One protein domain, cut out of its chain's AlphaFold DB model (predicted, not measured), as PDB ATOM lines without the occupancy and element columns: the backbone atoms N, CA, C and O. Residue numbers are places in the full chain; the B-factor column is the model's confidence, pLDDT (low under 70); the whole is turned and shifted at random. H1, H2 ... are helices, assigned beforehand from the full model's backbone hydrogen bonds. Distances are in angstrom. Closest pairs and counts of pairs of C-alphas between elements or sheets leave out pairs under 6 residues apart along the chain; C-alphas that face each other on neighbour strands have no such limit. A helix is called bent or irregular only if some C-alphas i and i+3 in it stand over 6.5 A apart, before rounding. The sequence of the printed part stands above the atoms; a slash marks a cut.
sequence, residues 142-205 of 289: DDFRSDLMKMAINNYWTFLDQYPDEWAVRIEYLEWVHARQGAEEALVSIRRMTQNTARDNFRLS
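AT A GLANCE: This is residues 142 to 205 of the 289 residues of the protein "Tetratricopeptide repeat domain protein" of gamma proteobacterium NOR5-3 (UniProt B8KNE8). Three helical pieces make a zigzag: H1 runs one way, arm H2a comes back beside it, and after a sharp fold at residues 181 and 182 arm H2b turns back along the other side of H2a. H2a is in the middle, and the tail after H2b, residues 196 to 205, folds back at its far end. The printed part has 64 residues with two named helices, H1 then H2, no named strand, and the class all helix. It is compact, with a radius of gyration of the C-alphas of 11.8 A, and elongated, spanning 42 by 24 by 18 A.

IN THESE COORDINATES: H1, residues 144 to 160, is 23.7 A long and begins at C-alpha 144, (85.676, 111.450, 65.605). H2, residues 167 to 195, was assigned as one helix by its hydrogen bonds but is bent: C-alphas 180 and 183 are 9.5 A apart. Arm H2a, residues 167 to 180, measures 20.1 A. Arm H2b, residues 183 to 195, measures 18.5 A and ends at C-alpha 195, (114.246, 96.500, 60.551).

HOW THE PARTS SIT: H1 and H2a form a helical hairpin and touch, closest at the C-alphas of Ile 153 and Tyr 173, 5.6 A apart. They run opposite ways at a shallow tilt of 33 degrees, only just short of steep. H2a touches H2b with residues 174 to 178 alone, closest at the C-alphas of His 178 and Ala 186, 5.1 A apart. These arms run opposite ways at a shallow tilt of 34 degrees, only just short of steep. H1 and H2b are apart. Every O i to N i+4 pair is within hydrogen-bond range in H1 and H2b, and 9 of 10 are in H2a.

THE WHOLE: The two C-alphas farthest apart, those of Asp 142 and Asp 200, are 41.6 A apart. The printed part has no cut, and the link from H1 to H2, 6 residues, is short. Mean pLDDT of the printed part is 89.1; residues 196 to 202 are under 70.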
ATOM      1  N   ASP A 142      81.283 113.409  62.886       89.12
ATOM      2  CA  ASP A 142      81.717 112.651  61.703       89.12
ATOM      3  C   ASP A 142      83.223 112.331  61.700       89.12
ATOM      4  O   ASP A 142      83.630 111.188  61.461       89.12
ATOM      5  N   ASP A 143      84.054 113.307  62.074       94.56
ATOM      6  CA  ASP A 143      85.512 113.171  62.124       94.56
ATOM      7  C   ASP A 143      86.039 112.350  63.313       94.56
ATOM      8  O   ASP A 143      87.190 111.903  63.275       94.56
ATOM      9  N   PHE A 144      85.226 112.067  64.344       94.44
ATOM     10  CA  PHE A 144      85.676 111.450  65.605       94.44
ATOM     11  C   PHE A 144      86.491 110.170  65.381       94.44
ATOM     12  O   PHE A 144      87.512 109.950  66.033       94.44
ATOM     13  N   ARG A 145      86.050 109.313  64.449       91.25
ATOM     14  CA  ARG A 145      86.752 108.060  64.125       91.25
ATOM     15  C   ARG A 145      88.080 108.317  63.415       91.25
ATOM     16  O   ARG A 145      89.068 107.672  63.749       91.25
ATOM     17  N   SER A 146      88.111 109.259  62.472       94.19
ATOM     18  CA  SER A 146      89.330 109.626  61.739       94.19
ATOM     19  C   SER A 146      90.370 110.228  62.682       94.19
ATOM     20  O   SER A 146      91.546 109.878  62.595       94.19
ATOM     21  N   ASP A 147      89.940 111.077  63.614       96.62
ATOM     22  CA  ASP A 147      90.818 111.734  64.583       96.62
ATOM     23  C   ASP A 147      91.300 110.793  65.684       96.62
ATOM     24  O   ASP A 147      92.474 110.852  66.045       96.62
ATOM     25  N   LEU A 148      90.460 109.862  66.154       96.62
ATOM     26  CA  LEU A 148      90.914 108.759  67.006       96.62
ATOM     27  C   LEU A 148      91.990 107.927  66.299       96.62
ATOM     28  O   LEU A 148      93.055 107.719  66.871       96.62
ATOM     29  N   MET A 149      91.766 107.516  65.046       95.88
ATOM     30  CA  MET A 149      92.762 106.756  64.282       95.88
ATOM     31  C   MET A 149      94.089 107.517  64.138       95.88
ATOM     32  O   MET A 149      95.146 106.933  64.355       95.88
ATOM     33  N   LYS A 150      94.061 108.818  63.802       97.50
ATOM     34  CA  LYS A 150      95.280 109.654  63.730       97.50
ATOM     35  C   LYS A 150      95.991 109.715  65.085       97.50
ATOM     36  O   LYS A 150      97.197 109.494  65.147       97.50
ATOM     37  N   MET A 151      95.242 110.008  66.152       98.25
ATOM     38  CA  MET A 151      95.771 110.144  67.509       98.25
ATOM     39  C   MET A 151      96.402 108.844  67.996       98.25
ATOM     40  O   MET A 151      97.512 108.877  68.504       98.25
ATOM     41  N   ALA A 152      95.734 107.707  67.822       98.19
ATOM     42  CA  ALA A 152      96.232 106.433  68.314       98.19
ATOM     43  C   ALA A 152      97.485 105.960  67.562       98.19
ATOM     44  O   ALA A 152      98.453 105.564  68.204       98.19
ATOM     45  N   ILE A 153      97.527 106.101  66.228       98.12
ATOM     46  CA  ILE A 153      98.744 105.828  65.438       98.12
ATOM     47  C   ILE A 153      99.904 106.702  65.925       98.12
ATOM     48  O   ILE A 153     100.995 106.186  66.156       98.12
ATOM     49  N   ASN A 154      99.676 108.010  66.089       98.25
ATOM     50  CA  ASN A 154     100.711 108.944  66.526       98.25
ATOM     51  C   ASN A 154     101.192 108.634  67.950       98.25
ATOM     52  O   ASN A 154     102.386 108.461  68.170       98.25
ATOM     53  N   ASN A 155     100.266 108.528  68.903       98.56
ATOM     54  CA  ASN A 155     100.586 108.320  70.309       98.56
ATOM     55  C   ASN A 155     101.309 106.992  70.536       98.56
ATOM     56  O   ASN A 155     102.340 106.974  71.201       98.56
ATOM     57  N   TYR A 156     100.805 105.894  69.966       97.62
ATOM     58  CA  TYR A 156     101.455 104.597  70.113       97.62
ATOM     59  C   TYR A 156     102.816 104.561  69.402       97.62
ATOM     60  O   TYR A 156     103.741 103.961  69.932       97.62
ATOM     61  N   TRP A 157     102.995 105.247  68.264       95.06
ATOM     62  CA  TRP A 157     104.319 105.378  67.639       95.06
ATOM     63  C   TRP A 157     105.306 106.145  68.534       95.06
ATOM     64  O   TRP A 157     106.401 105.655  68.793       95.06
ATOM     65  N   THR A 158     104.911 107.304  69.075       95.94
ATOM     66  CA  THR A 158     105.725 108.087  70.029       95.94
ATOM     67  C   THR A 158     106.027 107.320  71.319       95.94
ATOM     68  O   THR A 158     107.076 107.522  71.932       95.94
ATOM     69  N   PHE A 159     105.124 106.438  71.744       95.94
ATOM     70  CA  PHE A 159     105.332 105.568  72.893       95.94
ATOM     71  C   PHE A 159     106.338 104.446  72.586       95.94
ATOM     72  O   PHE A 159     107.271 104.228  73.354       95.94
ATOM     73  N   LEU A 160     106.194 103.769  71.442       92.00
ATOM     74  CA  LEU A 160     107.062 102.664  71.014       92.00
ATOM     75  C   LEU A 160     108.488 103.105  70.642       92.00
ATOM     76  O   LEU A 160     109.396 102.282  70.668       92.00
ATOM     77  N   ASP A 161     108.702 104.387  70.341       90.00
ATOM     78  CA  ASP A 161     110.039 104.985  70.202       90.00
ATOM     79  C   ASP A 161     110.826 104.958  71.534       90.00
ATOM     80  O   ASP A 161     112.043 104.791  71.543       90.00
ATOM     81  N   GLN A 162     110.122 105.052  72.671       90.69
ATOM     82  CA  GLN A 162     110.700 105.033  74.024       90.69
ATOM     83  C   GLN A 162     110.668 103.640  74.669       90.69
ATOM     84  O   GLN A 162     111.623 103.235  75.333       90.69
ATOM     85  N   TYR A 163     109.574 102.902  74.467       90.94
ATOM     86  CA  TYR A 163     109.323 101.581  75.050       90.94
ATOM     87  C   TYR A 163     109.137 100.557  73.933       90.94
ATOM     88  O   TYR A 163     108.026 100.056  73.726       90.94
ATOM     89  N   PRO A 164     110.199 100.258  73.162       86.94
ATOM     90  CA  PRO A 164     110.068  99.445  71.970       86.94
ATOM     91  C   PRO A 164     109.491  98.073  72.284       86.94
ATOM     92  O   PRO A 164     108.728  97.580  71.464       86.94
ATOM     93  N   ASP A 165     109.814  97.459  73.429       86.25
ATOM     94  CA  ASP A 165     109.421  96.083  73.763       86.25
ATOM     95  C   ASP A 165     108.046  95.947  74.430       86.25
ATOM     96  O   ASP A 165     107.628  94.822  74.713       86.25
ATOM     97  N   GLU A 166     107.283  97.038  74.584       90.00
ATOM     98  CA  GLU A 166     105.845  96.984  74.897       90.00
ATOM     99  C   GLU A 166     105.060  96.470  73.683       90.00
ATOM    100  O   GLU A 166     104.347  97.162  72.955       90.00
ATOM    101  N   TRP A 167     105.229  95.177  73.465       88.56
ATOM    102  CA  TRP A 167     104.672  94.397  72.384       88.56
ATOM    103  C   TRP A 167     103.125  94.454  72.386       88.56
ATOM    104  O   TRP A 167     102.529  94.500  71.312       88.56
ATOM    105  N   ALA A 168     102.512  94.600  73.576       91.75
ATOM    106  CA  ALA A 168     101.097  94.907  73.830       91.75
ATOM    107  C   ALA A 168     100.610  96.222  73.177       91.75
ATOM    108  O   ALA A 168      99.441  96.363  72.822       91.75
ATOM    109  N   VAL A 169     101.512  97.184  72.971       94.12
ATOM    110  CA  VAL A 169     101.234  98.442  72.263       94.12
ATOM    111  C   VAL A 169     101.610  98.331  70.778       94.12
ATOM    112  O   VAL A 169     100.942  98.933  69.938       94.12
ATOM    113  N   ARG A 170     102.606  97.498  70.414       92.12
ATOM    114  CA  ARG A 170     103.031  97.278  69.010       92.12
ATOM    115  C   ARG A 170     101.891  96.842  68.099       92.12
ATOM    116  O   ARG A 170     101.724  97.437  67.037       92.12
ATOM    117  N   ILE A 171     101.122  95.809  68.454       93.50
ATOM    118  CA  ILE A 171     100.036  95.385  67.555       93.50
ATOM    119  C   ILE A 171      98.818  96.313  67.701       93.50
ATOM    120  O   ILE A 171      98.091  96.463  66.735       93.50
ATOM    121  N   GLU A 172      98.626  97.037  68.808       94.12
ATOM    122  CA  GLU A 172      97.494  97.981  68.938       94.12
ATOM    123  C   GLU A 172      97.741  99.158  67.984       94.12
ATOM    124  O   GLU A 172      96.841  99.624  67.289       94.12
ATOM    125  N   TYR A 173      99.007  99.554  67.827       96.44
ATOM    126  CA  TYR A 173      99.466 100.398  66.728       96.44
ATOM    127  C   TYR A 173      99.197  99.783  65.345       96.44
ATOM    128  O   TYR A 173      98.653 100.475  64.483       96.44
ATOM    129  N   LEU A 174      99.513  98.500  65.122       95.94
ATOM    130  CA  LEU A 174      99.219  97.832  63.844       95.94
ATOM    131  C   LEU A 174      97.724  97.791  63.531       95.94
ATOM    132  O   LEU A 174      97.355  98.018  62.384       95.94
ATOM    133  N   GLU A 175      96.874  97.568  64.525       94.50
ATOM    134  CA  GLU A 175      95.418  97.596  64.412       94.50
ATOM    135  C   GLU A 175      94.917  98.994  64.013       94.50
ATOM    136  O   GLU A 175      94.024  99.095  63.171       94.50
ATOM    137  N   TRP A 176      95.514 100.093  64.509       97.12
ATOM    138  CA  TRP A 176      95.100 101.447  64.086       97.12
ATOM    139  C   TRP A 176      95.625 101.800  62.700       97.12
ATOM    140  O   TRP A 176      94.887 102.393  61.908       97.12
ATOM    141  N   VAL A 177      96.867 101.415  62.379       97.81
ATOM    142  CA  VAL A 177      97.415 101.526  61.018       97.81
ATOM    143  C   VAL A 177      96.501 100.790  60.046       97.81
ATOM    144  O   VAL A 177      96.063 101.377  59.062       97.81
ATOM    145  N   HIS A 178      96.144  99.550  60.364       97.25
ATOM    146  CA  HIS A 178      95.284  98.681  59.574       97.25
ATOM    147  C   HIS A 178      93.859  99.229  59.422       97.25
ATOM    148  O   HIS A 178      93.382  99.390  58.301       97.25
ATOM    149  N   ALA A 179      93.210  99.629  60.518       93.38
ATOM    150  CA  ALA A 179      91.868 100.211  60.500       93.38
ATOM    151  C   ALA A 179      91.779 101.547  59.733       93.38
ATOM    152  O   ALA A 179      90.688 101.931  59.309       93.38
ATOM    153  N   ARG A 180      92.905 102.255  59.556       95.38
ATOM    154  CA  ARG A 180      92.988 103.525  58.819       95.38
ATOM    155  C   ARG A 180      93.482 103.379  57.374       95.38
ATOM    156  O   ARG A 180      93.061 104.159  56.524       95.38
ATOM    157  N   GLN A 181      94.415 102.461  57.118       96.81
ATOM    158  CA  GLN A 181      95.248 102.415  55.902       96.81
ATOM    159  C   GLN A 181      95.276 101.029  55.227       96.81
ATOM    160  O   GLN A 181      95.855 100.889  54.154       96.81
ATOM    161  N   GLY A 182      94.622 100.018  55.806       96.75
ATOM    162  CA  GLY A 182      94.519  98.671  55.245       96.75
ATOM    163  C   GLY A 182      95.717  97.760  55.536       96.75
ATOM    164  O   GLY A 182      96.693  98.138  56.188       96.75
ATOM    165  N   ALA A 183      95.601  96.507  55.086       97.75
ATOM    166  CA  ALA A 183      96.532  95.424  55.412       97.75
ATOM    167  C   ALA A 183      97.946  95.634  54.838       97.75
ATOM    168  O   ALA A 183      98.928  95.252  55.474       97.75
ATOM    169  N   GLU A 184      98.067  96.291  53.678       98.06
ATOM    170  CA  GLU A 184      99.366  96.585  53.060       98.06
ATOM    171  C   GLU A 184     100.234  97.476  53.956       98.06
ATOM    172  O   GLU A 184     101.367  97.104  54.268       98.06
ATOM    173  N   GLU A 185      99.706  98.610  54.431       97.81
ATOM    174  CA  GLU A 185     100.472  99.536  55.278       97.81
ATOM    175  C   GLU A 185     100.737  98.940  56.668       97.81
ATOM    176  O   GLU A 185     101.798  99.176  57.242       97.81
ATOM    177  N   ALA A 186      99.850  98.086  57.191       96.75
ATOM    178  CA  ALA A 186     100.119  97.351  58.426       96.75
ATOM    179  C   ALA A 186     101.315  96.387  58.270       96.75
ATOM    180  O   ALA A 186     102.203  96.345  59.126       96.75
ATOM    181  N   LEU A 187     101.417  95.687  57.133       95.81
ATOM    182  CA  LEU A 187     102.586  94.869  56.787       95.81
ATOM    183  C   LEU A 187     103.842  95.715  56.500       95.81
ATOM    184  O   LEU A 187     104.952  95.277  56.813       95.81
ATOM    185  N   VAL A 188     103.710  96.923  55.938       95.38
ATOM    186  CA  VAL A 188     104.822  97.890  55.823       95.38
ATOM    187  C   VAL A 188     105.317  98.302  57.213       95.38
ATOM    188  O   VAL A 188     106.522  98.269  57.463       95.38
ATOM    189  N   SER A 189     104.410  98.636  58.131       93.50
ATOM    190  CA  SER A 189     104.734  99.005  59.509       93.50
ATOM    191  C   SER A 189     105.390  97.866  60.289       93.50
ATOM    192  O   SER A 189     106.371  98.120  60.987       93.50
ATOM    193  N   ILE A 190     104.946  96.614  60.111       91.88
ATOM    194  CA  ILE A 190     105.659  95.429  60.621       91.88
ATOM    195  C   ILE A 190     107.118  95.447  60.149       91.88
ATOM    196  O   ILE A 190     108.022  95.396  60.982       91.88
ATOM    197  N   ARG A 191     107.359  95.588  58.836       90.00
ATOM    198  CA  ARG A 191     108.724  95.597  58.280       90.00
ATOM    199  C   ARG A 191     109.579  96.725  58.861       90.00
ATOM    200  O   ARG A 191     110.700  96.454  59.288       90.00
ATOM    201  N   ARG A 192     109.045  97.952  58.946       87.88
ATOM    202  CA  ARG A 192     109.742  99.107  59.550       87.88
ATOM    203  C   ARG A 192     110.144  98.833  61.003       87.88
ATOM    204  O   ARG A 192     111.288  99.077  61.371       87.88
ATOM    205  N   MET A 193     109.234  98.287  61.813       83.94
ATOM    206  CA  MET A 193     109.523  97.957  63.212       83.94
ATOM    207  C   MET A 193     110.565  96.834  63.341       83.94
ATOM    208  O   MET A 193     111.496  96.976  64.130       83.94
ATOM    209  N   THR A 194     110.484  95.768  62.529       80.25
ATOM    210  CA  THR A 194     111.491  94.683  62.539       80.25
ATOM    211  C   THR A 194     112.876  95.135  62.075       80.25
ATOM    212  O   THR A 194     113.878  94.696  62.620       80.25
ATOM    213  N   GLN A 195     112.960  96.029  61.084       75.62
ATOM    214  CA  GLN A 195     114.246  96.500  60.551       75.62
ATOM    215  C   GLN A 195     115.015  97.366  61.556       75.62
ATOM    216  O   GLN A 195     116.243  97.377  61.538       75.62
ATOM    217  N   ASN A 196     114.294  98.053  62.444       63.16
ATOM    218  CA  ASN A 196     114.866  98.923  63.467       63.16
ATOM    219  C   ASN A 196     115.103  98.211  64.814       63.16
ATOM    220  O   ASN A 196     115.637  98.829  65.732       63.16
ATOM    221  N   THR A 197     114.722  96.934  64.962       58.97
ATOM    222  CA  THR A 197     114.866  96.183  66.222       58.97
ATOM    223  C   THR A 197     115.767  94.961  66.055       58.97
ATOM    224  O   THR A 197     115.379  93.933  65.516       58.97
ATOM    225  N   ALA A 198     116.981  95.034  66.605       51.03
ATOM    226  CA  ALA A 198     117.929  93.913  66.660       51.03
ATOM    227  C   ALA A 198     117.608  92.892  67.782       51.03
ATOM    228  O   ALA A 198     118.521  92.281  68.331       51.03
ATOM    229  N   ARG A 199     116.336  92.770  68.195       53.97
ATOM    230  CA  ARG A 199     115.902  91.983  69.366       53.97
ATOM    231  C   ARG A 199     115.019  90.810  68.929       53.97
ATOM    232  O   ARG A 199     113.987  91.019  68.299       53.97
ATOM    233  N   ASP A 200     115.376  89.598  69.358       52.41
ATOM    234  CA  ASP A 200     114.679  88.338  69.034       52.41
ATOM    235  C   ASP A 200     113.217  88.260  69.546       52.41
ATOM    236  O   ASP A 200     112.457  87.375  69.160       52.41
ATOM    237  N   ASN A 201     112.780  89.208  70.384       57.19
ATOM    238  CA  ASN A 201     111.467  89.228  71.045       57.19
ATOM    239  C   ASN A 201     110.347  89.908  70.220       57.19
ATOM    240  O   ASN A 201     109.446  90.548  70.779       57.19
ATOM    241  N   PHE A 202     110.372  89.823  68.887       67.50
ATOM    242  CA  PHE A 202     109.388  90.505  68.036       67.50
ATOM    243  C   PHE A 202     108.047  89.748  67.925       67.50
ATOM    244  O   PHE A 202     107.733  89.115  66.917       67.50
ATOM    245  N   ARG A 203     107.223  89.825  68.980       77.31
ATOM    246  CA  ARG A 203     105.885  89.206  69.029       77.31
ATOM    247  C   ARG A 203     104.861  90.001  68.207       77.31
ATOM    248  O   ARG A 203     104.558  91.148  68.527       77.31
ATOM    249  N   LEU A 204     104.299  89.354  67.183       80.56
ATOM    250  CA  LEU A 204     103.212  89.866  66.327       80.56
ATOM    251  C   LEU A 204     101.909  89.062  66.421       80.56
ATOM    252  O   LEU A 204     100.931  89.398  65.751       80.56
ATOM    253  N   SER A 205     101.898  87.995  67.226       86.12
ATOM    254  CA  SER A 205     100.782  87.055  67.312       86.12
ATOM    255  C   SER A 205     100.282  86.648  65.907       86.12
ATOM    256  O   SER A 205     101.078  86.441  64.991       86.12
TER     257      SER A 205